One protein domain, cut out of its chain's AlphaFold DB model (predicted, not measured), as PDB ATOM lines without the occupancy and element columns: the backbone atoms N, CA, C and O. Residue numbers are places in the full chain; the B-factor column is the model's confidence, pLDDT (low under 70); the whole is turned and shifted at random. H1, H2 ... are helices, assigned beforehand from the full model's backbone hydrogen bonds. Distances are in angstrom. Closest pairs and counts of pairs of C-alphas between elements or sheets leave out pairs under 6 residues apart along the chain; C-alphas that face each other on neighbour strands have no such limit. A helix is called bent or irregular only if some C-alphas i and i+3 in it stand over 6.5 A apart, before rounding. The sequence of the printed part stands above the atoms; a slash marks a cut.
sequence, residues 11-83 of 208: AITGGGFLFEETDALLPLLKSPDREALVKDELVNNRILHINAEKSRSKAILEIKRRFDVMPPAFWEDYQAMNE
ATOM      1  N   ALA A  11      19.457  47.647  -2.498       90.69
ATOM      2  CA  ALA A  11      19.110  46.270  -2.133       90.69
ATOM      3  C   ALA A  11      19.623  45.861  -0.741       90.69
ATOM      4  O   ALA A  11      18.959  45.098  -0.039       90.69
ATOM      5  N   ILE A  12      20.726  46.465  -0.281       90.44
ATOM      6  CA  ILE A  12      21.271  46.180   1.046       90.44
ATOM      7  C   ILE A  12      20.303  46.457   2.201       90.44
ATOM      8  O   ILE A  12      20.362  45.795   3.239       90.44
ATOM      9  N   THR A  13      19.344  47.364   2.011       85.94
ATOM     10  CA  THR A  13      18.311  47.661   3.016       85.94
ATOM     11  C   THR A  13      17.457  46.442   3.387       85.94
ATOM     12  O   THR A  13      16.847  46.433   4.455       85.94
ATOM     13  N   GLY A  14      17.418  45.408   2.539       75.75
ATOM     14  CA  GLY A  14      16.739  44.142   2.810       75.75
ATOM     15  C   GLY A  14      17.632  43.030   3.369       75.75
ATOM     16  O   GLY A  14      17.090  42.009   3.779       75.75
ATOM     17  N   GLY A  15      18.959  43.214   3.379       77.50
ATOM     18  CA  GLY A  15      19.931  42.130   3.533       77.50
ATOM     19  C   GLY A  15      20.923  42.245   4.678       77.50
ATOM     20  O   GLY A  15      21.612  41.276   4.926       77.50
ATOM     21  N   GLY A  16      21.055  43.379   5.374       89.38
ATOM     22  CA  GLY A  16      21.939  43.497   6.552       89.38
ATOM     23  C   GLY A  16      23.334  42.858   6.387       89.38
ATOM     24  O   GLY A  16      23.889  42.844   5.294       89.38
ATOM     25  N   PHE A  17      23.909  42.313   7.464       95.69
ATOM     26  CA  PHE A  17      25.211  41.620   7.410       95.69
ATOM     27  C   PHE A  17      25.082  40.125   7.079       95.69
ATOM     28  O   PHE A  17      25.800  39.665   6.208       95.69
ATOM     29  N   LEU A  18      24.110  39.411   7.663       96.25
ATOM     30  CA  LEU A  18      23.793  37.993   7.396       96.25
ATOM     31  C   LEU A  18      24.985  37.026   7.509       96.25
ATOM     32  O   LEU A  18      25.242  36.261   6.587       96.25
ATOM     33  N   PHE A  19      25.755  37.093   8.595       97.62
ATOM     34  CA  PHE A  19      26.945  36.251   8.743       97.62
ATOM     35  C   PHE A  19      26.595  34.779   8.966       97.62
ATOM     36  O   PHE A  19      26.917  33.952   8.120       97.62
ATOM     37  N   GLU A  20      25.862  34.480  10.041       97.19
ATOM     38  CA  GLU A  20      25.467  33.104  10.375       97.19
ATOM     39  C   GLU A  20      24.628  32.488   9.250       97.19
ATOM     40  O   GLU A  20      24.788  31.327   8.889       97.19
ATOM     41  N   GLU A  21      23.762  33.294   8.634       97.62
ATOM     42  CA  GLU A  21      22.928  32.868   7.518       97.62
ATOM     43  C   GLU A  21      23.745  32.574   6.253       97.62
ATOM     44  O   GLU A  21      23.404  31.654   5.509       97.62
ATOM     45  N   THR A  22      24.816  33.336   5.999       97.81
ATOM     46  CA  THR A  22      25.733  33.064   4.882       97.81
ATOM     47  C   THR A  22      26.480  31.760   5.129       97.81
ATOM     48  O   THR A  22      26.467  30.899   4.251       97.81
ATOM     49  N   ASP A  23      27.056  31.580   6.321       97.56
ATOM     50  CA  ASP A  23      27.773  30.356   6.697       97.56
ATOM     51  C   ASP A  23      26.853  29.123   6.585       97.56
ATOM     52  O   ASP A  23      27.243  28.107   6.007       97.56
ATOM     53  N   ALA A  24      25.603  29.235   7.045       97.06
ATOM     54  CA  ALA A  24      24.625  28.151   7.003       97.06
ATOM     55  C   ALA A  24      24.161  27.793   5.577       97.06
ATOM     56  O   ALA A  24      23.966  26.617   5.267       97.06
ATOM     57  N   LEU A  25      23.989  28.779   4.688       96.81
ATOM     58  CA  LEU A  25      23.556  28.533   3.304       96.81
ATOM     59  C   LEU A  25      24.685  28.129   2.360       96.81
ATOM     60  O   LEU A  25      24.406  27.599   1.283       96.81
ATOM     61  N   LEU A  26      25.943  28.382   2.712       96.56
ATOM     62  CA  LEU A  26      27.060  28.208   1.790       96.56
ATOM     63  C   LEU A  26      27.177  26.784   1.203       96.56
ATOM     64  O   LEU A  26      27.333  26.678  -0.016       96.56
ATOM     65  N   PRO A  27      27.021  25.687   1.980       95.12
ATOM     66  CA  PRO A  27      27.041  24.329   1.423       95.12
ATOM     67  C   PRO A  27      25.960  24.107   0.358       95.12
ATOM     68  O   PRO A  27      26.184  23.441  -0.650       95.12
ATOM     69  N   LEU A  28      24.792  24.708   0.569       95.88
ATOM     70  CA  LEU A  28      23.642  24.596  -0.313       95.88
ATOM     71  C   LEU A  28      23.869  25.376  -1.617       95.88
ATOM     72  O   LEU A  28      23.572  24.871  -2.699       95.88
ATOM     73  N   LEU A  29      24.457  26.573  -1.533       96.75
ATOM     74  CA  LEU A  29      24.769  27.414  -2.696       96.75
ATOM     75  C   LEU A  29      25.884  26.850  -3.582       96.75
ATOM     76  O   LEU A  29      25.872  27.089  -4.790       96.75
ATOM     77  N   LYS A  30      26.812  26.087  -2.997       95.62
ATOM     78  CA  LYS A  30      27.898  25.393  -3.711       95.62
ATOM     79  C   LYS A  30      27.450  24.096  -4.394       95.62
ATOM     80  O   LYS A  30      28.187  23.562  -5.218       95.62
ATOM     81  N   SER A  31      26.264  23.581  -4.066       95.75
ATOM     82  CA  SER A  31      25.738  22.351  -4.662       95.75
ATOM     83  C   SER A  31      25.365  22.542  -6.142       95.75
ATOM     84  O   SER A  31      24.786  23.575  -6.494       95.75
ATOM     85  N   PRO A  32      25.584  21.538  -7.013       94.06
ATOM     86  CA  PRO A  32      25.014  21.520  -8.362       94.06
ATOM     87  C   PRO A  32      23.485  21.696  -8.374       94.06
ATOM     88  O   PRO A  32      22.940  22.322  -9.280       94.06
ATOM     89  N   ASP A  33      22.803  21.231  -7.322       95.62
ATOM     90  CA  ASP A  33      21.344  21.297  -7.172       95.62
ATOM     91  C   ASP A  33      20.864  22.570  -6.449       95.62
ATOM     92  O   ASP A  33      19.738  22.617  -5.936       95.62
ATOM     93  N   ARG A  34      21.697  23.623  -6.388       94.81
ATOM     94  CA  ARG A  34      21.437  24.835  -5.587       94.81
ATOM     95  C   ARG A  34      20.041  25.424  -5.783       94.81
ATOM     96  O   ARG A  34      19.429  25.856  -4.818       94.81
ATOM     97  N   GLU A  35      19.503  25.441  -7.004       94.12
ATOM     98  CA  GLU A  35      18.192  26.054  -7.261       94.12
ATOM     99  C   GLU A  35      17.045  25.263  -6.615       94.12
ATOM    100  O   GLU A  35      16.131  25.854  -6.035       94.12
ATOM    101  N   ALA A  36      17.109  23.928  -6.657       95.75
ATOM    102  CA  ALA A  36      16.123  23.067  -6.011       95.75
ATOM    103  C   ALA A  36      16.226  23.161  -4.486       95.75
ATOM    104  O   ALA A  36      15.211  23.327  -3.808       95.75
ATOM    105  N   LEU A  37      17.449  23.133  -3.953       96.38
ATOM    106  CA  LEU A  37      17.687  23.215  -2.516       96.38
ATOM    107  C   LEU A  37      17.315  24.592  -1.945       96.38
ATOM    108  O   LEU A  37      16.753  24.675  -0.859       96.38
ATOM    109  N   VAL A  38      17.561  25.685  -2.678       95.06
ATOM    110  CA  VAL A  38      17.169  27.036  -2.238       95.06
ATOM    111  C   VAL A  38      15.648  27.144  -2.186       95.06
ATOM    112  O   VAL A  38      15.095  27.750  -1.267       95.06
ATOM    113  N   LYS A  39      14.959  26.562  -3.174       94.50
ATOM    114  CA  LYS A  39      13.497  26.517  -3.192       94.50
ATOM    115  C   LYS A  39      12.951  25.688  -2.027       94.50
ATOM    116  O   LYS A  39      11.977  26.113  -1.412       94.50
ATOM    117  N   ASP A  40      13.576  24.552  -1.716       95.69
ATOM    118  CA  ASP A  40      13.240  23.749  -0.535       95.69
ATOM    119  C   ASP A  40      13.415  24.564   0.748       95.69
ATOM    120  O   ASP A  40      12.477  24.657   1.533       95.69
ATOM    121  N   GLU A  41      14.551  25.243   0.918       96.31
ATOM    122  CA  GLU A  41      14.816  26.060   2.106       96.31
ATOM    123  C   GLU A  41      13.830  27.227   2.245       96.31
ATOM    124  O   GLU A  41      13.364  27.536   3.344       96.31
ATOM    125  N   LEU A  42      13.432  27.854   1.135       93.81
ATOM    126  CA  LEU A  42      12.428  28.916   1.156       93.81
ATOM    127  C   LEU A  42      11.082  28.423   1.707       93.81
ATOM    128  O   LEU A  42      10.430  29.168   2.439       93.81
ATOM    129  N   VAL A  43      10.676  27.196   1.375       93.69
ATOM    130  CA  VAL A  43       9.390  26.610   1.792       93.69
ATOM    131  C   VAL A  43       9.485  25.994   3.187       93.69
ATOM    132  O   VAL A  43       8.627  26.246   4.029       93.69
ATOM    133  N   ASN A  44      10.538  25.220   3.440       95.69
ATOM    134  CA  ASN A  44      10.647  24.337   4.598       95.69
ATOM    135  C   ASN A  44      11.479  24.918   5.750       95.69
ATOM    136  O   ASN A  44      11.366  24.410   6.862       95.69
ATOM    137  N   ASN A  45      12.254  25.988   5.521       95.69
ATOM    138  CA  ASN A  45      12.953  26.765   6.557       95.69
ATOM    139  C   ASN A  45      13.776  25.903   7.537       95.69
ATOM    140  O   ASN A  45      13.664  26.043   8.762       95.69
ATOM    141  N   ARG A  46      14.553  24.962   6.995       94.62
ATOM    142  CA  ARG A  46      15.291  23.952   7.764       94.62
ATOM    143  C   ARG A  46      16.667  24.439   8.200       94.62
ATOM    144  O   ARG A  46      17.210  23.866   9.135       94.62
ATOM    145  N   ILE A  47      17.219  25.441   7.520       94.50
ATOM    146  CA  ILE A  47      18.591  25.917   7.717       94.50
ATOM    147  C   ILE A  47      18.590  27.295   8.375       94.50
ATOM    148  O   ILE A  47      19.248  27.502   9.387       94.50
ATOM    149  N   LEU A  48      17.851  28.251   7.806       94.75
ATOM    150  CA  LEU A  48      17.893  29.644   8.250       94.75
ATOM    151  C   LEU A  48      17.069  29.896   9.509       94.75
ATOM    152  O   LEU A  48      17.332  30.852  10.234       94.75
ATOM    153  N   HIS A  49      16.021  29.101   9.725       94.50
ATOM    154  CA  HIS A  49      15.073  29.261  10.828       94.50
ATOM    155  C   HIS A  49      14.477  30.681  10.953       94.50
ATOM    156  O   HIS A  49      14.009  31.100  12.012       94.50
ATOM    157  N   ILE A  50      14.404  31.426   9.844       94.00
ATOM    158  CA  ILE A  50      13.768  32.745   9.789       94.00
ATOM    159  C   ILE A  50      12.270  32.539   9.573       94.00
ATOM    160  O   ILE A  50      11.832  32.274   8.456       94.00
ATOM    161  N   ASN A  51      11.470  32.683  10.631       92.19
ATOM    162  CA  ASN A  51      10.026  32.407  10.592       92.19
ATOM    163  C   ASN A  51       9.268  33.248   9.555       92.19
ATOM    164  O   ASN A  51       8.434  32.733   8.812       92.19
ATOM    165  N   ALA A  52       9.567  34.546   9.485       93.94
ATOM    166  CA  ALA A  52       8.915  35.440   8.541       93.94
ATOM    167  C   ALA A  52       9.382  35.145   7.107       93.94
ATOM    168  O   ALA A  52      10.492  35.512   6.725       93.94
ATOM    169  N   GLU A  53       8.508  34.553   6.288       93.56
ATOM    170  CA  GLU A  53       8.804  34.155   4.904       93.56
ATOM    171  C   GLU A  53       9.371  35.306   4.064       93.56
ATOM    172  O   GLU A  53      10.372  35.143   3.370       93.56
ATOM    173  N   LYS A  54       8.801  36.513   4.183       92.50
ATOM    174  CA  LYS A  54       9.315  37.703   3.482       92.50
ATOM    175  C   LYS A  54      10.749  38.053   3.887       92.50
ATOM    176  O   LYS A  54      11.520  38.498   3.041       92.50
ATOM    177  N   SER A  55      11.104  37.887   5.160       92.56
ATOM    178  CA  SER A  55      12.466  38.132   5.647       92.56
ATOM    179  C   SER A  55      13.413  37.023   5.196       92.56
ATOM    180  O   SER A  55      14.505  37.324   4.729       92.56
ATOM    181  N   ARG A  56      12.964  35.763   5.243       95.00
ATOM    182  CA  ARG A  56      13.713  34.595   4.754       95.00
ATOM    183  C   ARG A  56      14.029  34.710   3.266       95.00
ATOM    184  O   ARG A  56      15.184  34.607   2.872       95.00
ATOM    185  N   SER A  57      13.023  35.021   2.451       94.56
ATOM    186  CA  SER A  57      13.167  35.247   1.010       94.56
ATOM    187  C   SER A  57      14.184  36.349   0.698       94.56
ATOM    188  O   SER A  57      15.047  36.167  -0.158       94.56
ATOM    189  N   LYS A  58      14.135  37.469   1.433       94.19
ATOM    190  CA  LYS A  58      15.119  38.550   1.292       94.19
ATOM    191  C   LYS A  58      16.522  38.108   1.696       94.19
ATOM    192  O   LYS A  58      17.448  38.365   0.941       94.19
ATOM    193  N   ALA A  59      16.682  37.428   2.830       95.25
ATOM    194  CA  ALA A  59      17.985  36.933   3.269       95.25
ATOM    195  C   ALA A  59      18.614  36.013   2.213       95.25
ATOM    196  O   ALA A  59      19.725  36.274   1.761       95.25
ATOM    197  N   ILE A  60      17.859  35.020   1.732       96.00
ATOM    198  CA  ILE A  60      18.287  34.111   0.659       96.00
ATOM    199  C   ILE A  60      18.693  34.893  -0.594       96.00
ATOM    200  O   ILE A  60      19.762  34.649  -1.149       96.00
ATOM    201  N   LEU A  61      17.870  35.844  -1.047       95.44
ATOM    202  CA  LEU A  61      18.156  36.637  -2.246       95.44
ATOM    203  C   LEU A  61      19.461  37.435  -2.115       95.44
ATOM    204  O   LEU A  61      20.241  37.516  -3.064       95.44
ATOM    205  N   GLU A  62      19.692  38.038  -0.953       96.06
ATOM    206  CA  GLU A  62      20.873  38.860  -0.695       96.06
ATOM    207  C   GLU A  62      22.136  38.003  -0.558       96.06
ATOM    208  O   GLU A  62      23.176  38.374  -1.102       96.06
ATOM    209  N   ILE A  63      22.038  36.834   0.080       97.12
ATOM    210  CA  ILE A  63      23.147  35.879   0.191       97.12
ATOM    211  C   ILE A  63      23.485  35.303  -1.187       97.12
ATOM    212  O   ILE A  63      24.655  35.312  -1.556       97.12
ATOM    213  N   LYS A  64      22.489  34.915  -2.003       96.88
ATOM    214  CA  LYS A  64      22.717  34.502  -3.403       96.88
ATOM    215  C   LYS A  64      23.447  35.584  -4.193       96.88
ATOM    216  O   LYS A  64      24.435  35.294  -4.854       96.88
ATOM    217  N   ARG A  65      23.008  36.845  -4.083       96.38
ATOM    218  CA  ARG A  65      23.658  37.954  -4.795       96.38
ATOM    219  C   ARG A  65      25.129  38.100  -4.411       96.38
ATOM    220  O   ARG A  65      25.954  38.301  -5.289       96.38
ATOM    221  N   ARG A  66      25.445  38.019  -3.118       97.25
ATOM    222  CA  ARG A  66      26.825  38.094  -2.610       97.25
ATOM    223  C   ARG A  66      27.654  36.898  -3.062       97.25
ATOM    224  O   ARG A  66      28.794  37.077  -3.473       97.25
ATOM    225  N   PHE A  67      27.058  35.707  -3.024       98.00
ATOM    226  CA  PHE A  67      27.668  34.470  -3.494       98.00
ATOM    227  C   PHE A  67      28.090  34.569  -4.960       98.00
ATOM    228  O   PHE A  67      29.252  34.324  -5.273       98.00
ATOM    229  N   ASP A  68      27.177  35.012  -5.827       97.25
ATOM    230  CA  ASP A  68      27.387  35.077  -7.277       97.25
ATOM    231  C   ASP A  68      28.366  36.193  -7.717       97.25
ATOM    232  O   ASP A  68      28.833  36.179  -8.854       97.25
ATOM    233  N   VAL A  69      28.698  37.163  -6.850       97.19
ATOM    234  CA  VAL A  69      29.712  38.208  -7.131       97.19
ATOM    235  C   VAL A  69      31.143  37.674  -6.998       97.19
ATOM    236  O   VAL A  69      32.069  38.244  -7.577       97.19
ATOM    237  N   MET A  70      31.334  36.586  -6.253       98.00
ATOM    238  CA  MET A  70      32.649  36.036  -5.940       98.00
ATOM    239  C   MET A  70      32.911  34.742  -6.720       98.00
ATOM    240  O   MET A  70      31.986  33.959  -6.943       98.00
ATOM    241  N   PRO A  71      34.165  34.464  -7.121       96.62
ATOM    242  CA  PRO A  71      34.496  33.202  -7.771       96.62
ATOM    243  C   PRO A  71      34.323  32.020  -6.799       96.62
ATOM    244  O   PRO A  71      34.567  32.186  -5.604       96.62
ATOM    245  N   PRO A  72      34.001  30.802  -7.280       95.19
ATOM    246  CA  PRO A  72      33.853  29.626  -6.418       95.19
ATOM    247  C   PRO A  72      35.055  29.367  -5.497       95.19
ATOM    248  O   PRO A  72      34.863  29.044  -4.329       95.19
ATOM    249  N   ALA A  73      36.280  29.589  -5.991       96.25
ATOM    250  CA  ALA A  73      37.510  29.418  -5.213       96.25
ATOM    251  C   ALA A  73      37.550  30.292  -3.944       96.25
ATOM    252  O   ALA A  73      37.980  29.819  -2.899       96.25
ATOM    253  N   PHE A  74      37.010  31.517  -3.995       98.19
ATOM    254  CA  PHE A  74      36.932  32.392  -2.820       98.19
ATOM    255  C   PHE A  74      36.123  31.747  -1.688       98.19
ATOM    256  O   PHE A  74      36.475  31.888  -0.522       98.19
ATOM    257  N   TRP A  75      35.043  31.036  -2.019       97.94
ATOM    258  CA  TRP A  75      34.191  30.390  -1.023       97.94
ATOM    259  C   TRP A  75      34.817  29.124  -0.428       97.94
ATOM    260  O   TRP A  75      34.449  28.749   0.683       97.94
ATOM    261  N   GLU A  76      35.758  28.478  -1.127       96.25
ATOM    262  CA  GLU A  76      36.602  27.428  -0.535       96.25
ATOM    263  C   GLU A  76      37.546  28.029   0.511       96.25
ATOM    264  O   GLU A  76      37.556  27.586   1.660       96.25
ATOM    265  N   ASP A  77      38.261  29.097   0.143       97.31
ATOM    266  CA  ASP A  77      39.165  29.801   1.055       97.31
ATOM    267  C   ASP A  77      38.409  30.362   2.267       97.31
ATOM    268  O   ASP A  77      38.841  30.192   3.406       97.31
ATOM    269  N   TYR A  78      37.240  30.972   2.041       98.06
ATOM    270  CA  TYR A  78      36.369  31.508   3.087       98.06
ATOM    271  C   TYR A  78      36.010  30.448   4.135       98.06
ATOM    272  O   TYR A  78      36.091  30.724   5.326       98.06
ATOM    273  N   GLN A  79      35.657  29.221   3.734       96.31
ATOM    274  CA  GLN A  79      35.311  28.160   4.693       96.31
ATOM    275  C   GLN A  79      36.506  27.672   5.523       96.31
ATOM    276  O   GLN A  79      36.302  27.168   6.626       96.31
ATOM    277  N   ALA A  80      37.732  27.837   5.022       96.31
ATOM    278  CA  ALA A  80      38.956  27.491   5.741       96.31
ATOM    279  C   ALA A  80      39.408  28.577   6.739       96.31
ATOM    280  O   ALA A  80      40.245  28.307   7.601       96.31
ATOM    281  N   MET A  81      38.868  29.798   6.644       97.69
ATOM    282  CA  MET A  81      39.183  30.900   7.556       97.69
ATOM    283  C   MET A  81      38.578  30.676   8.952       97.69
ATOM    284  O   MET A  81      37.507  30.078   9.109       97.69
ATOM    285  N   ASN A  82      39.244  31.224   9.974       97.50
ATOM    286  CA  ASN A  82      38.655  31.358  11.308       97.50
ATOM    287  C   ASN A  82      37.462  32.337  11.280       97.50
ATOM    288  O   ASN A  82      37.268  33.069  10.310       97.50
ATOM    289  N   GLU A  83      36.646  32.345  12.334       97.00
ATOM    290  CA  GLU A  83      35.419  33.149  12.368       97.00
ATOM    291  C   GLU A  83      35.676  34.654  12.181       97.00
ATOM    292  O   GLU A  83      34.964  35.298  11.409       97.00
TER     293      GLU A  83
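AT A GLANCE: This is residues 11 to 83 of the 208 residues of a protein of Muribaculum intestinale (UniProt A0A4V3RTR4). A long helix, H4, runs through the domain; H3 folds back beside its first part as a helical hairpin, and H2 crosses H4. The short turn H1 sits on the other side of H4 from H3, while H5 is set off beyond the last residues of H4, near H2. The printed part has 73 residues with five named helices, in the order H1, H2, H3, H4, H5, and no named strand; the class is all helix. The whole is compact, with a radius of gyration of the C-alphas of 11.9 A, and its rounded outline spans 32 by 27 by 21 A.

HOW THE PARTS SIT: Start at H1, residues 11 to 14, which touches the hub H4, residues 53 to 69; it meets residues 55 to 62 of H4 alone, and the closest C-alphas, of Gly 14 and Lys 58, are 6.0 A apart. Next look at H2, residues 19 to 29, which touches H4 with the C-alphas of Thr 22 and Ile 63 closest at 6.1 A; their lines are about perpendicular, only just, at 71 degrees. H2 is irregular, with C-alphas 24 and 27 lying 7.2 A apart. It touches H3, residues 34 to 44, only at the corner by their link, where the C-alphas of Leu 28 and Arg 34 are closest at 5.7 A. H3 and H4 form a helical hairpin at a shallow tilt of 18 degrees, opposite ways; H3 touches residues 53 to 60 of H4 alone, with the C-alphas of Leu 42 and Ser 57 closest at 6.4 A. H5, residues 72 to 80, is close to H2 but not clearly touching it; the C-alphas of Leu 26 and Trp 75 are closest at 8.0 A. H4 and H5 are apart, but only just, at 8.1 A. Every O i to N i+4 pair is within hydrogen-bond range in H3, H4 and H5; H2 has 5 of 7, and H1 is too short for such a pair.

IN THESE COORDINATES: Find C-alpha 11 at (19.110, 46.270, -2.133), where H1 begins its 5.9 A. H2 spans 14.6 A from Phe 19 to Leu 29, and H3 spans 14.8 A from Arg 34 to Asn 44. Find C-alpha 53 at (8.804, 34.155, 4.904); from there H4 runs 24.5 A to Val 69. H5 runs 13.4 A from Pro 72 to C-alpha 80 at (38.956, 27.491, 5.741).

THE WHOLE: Look at Ala 52 and Ala 73 for the two C-alphas farthest apart, 32.3 A. The printed part has no cut and no long link; the link from H3 to H4 is short, and the other three are tight. In this predicted model the mean pLDDT of the printed part is 95.0, and no printed residue is under 70.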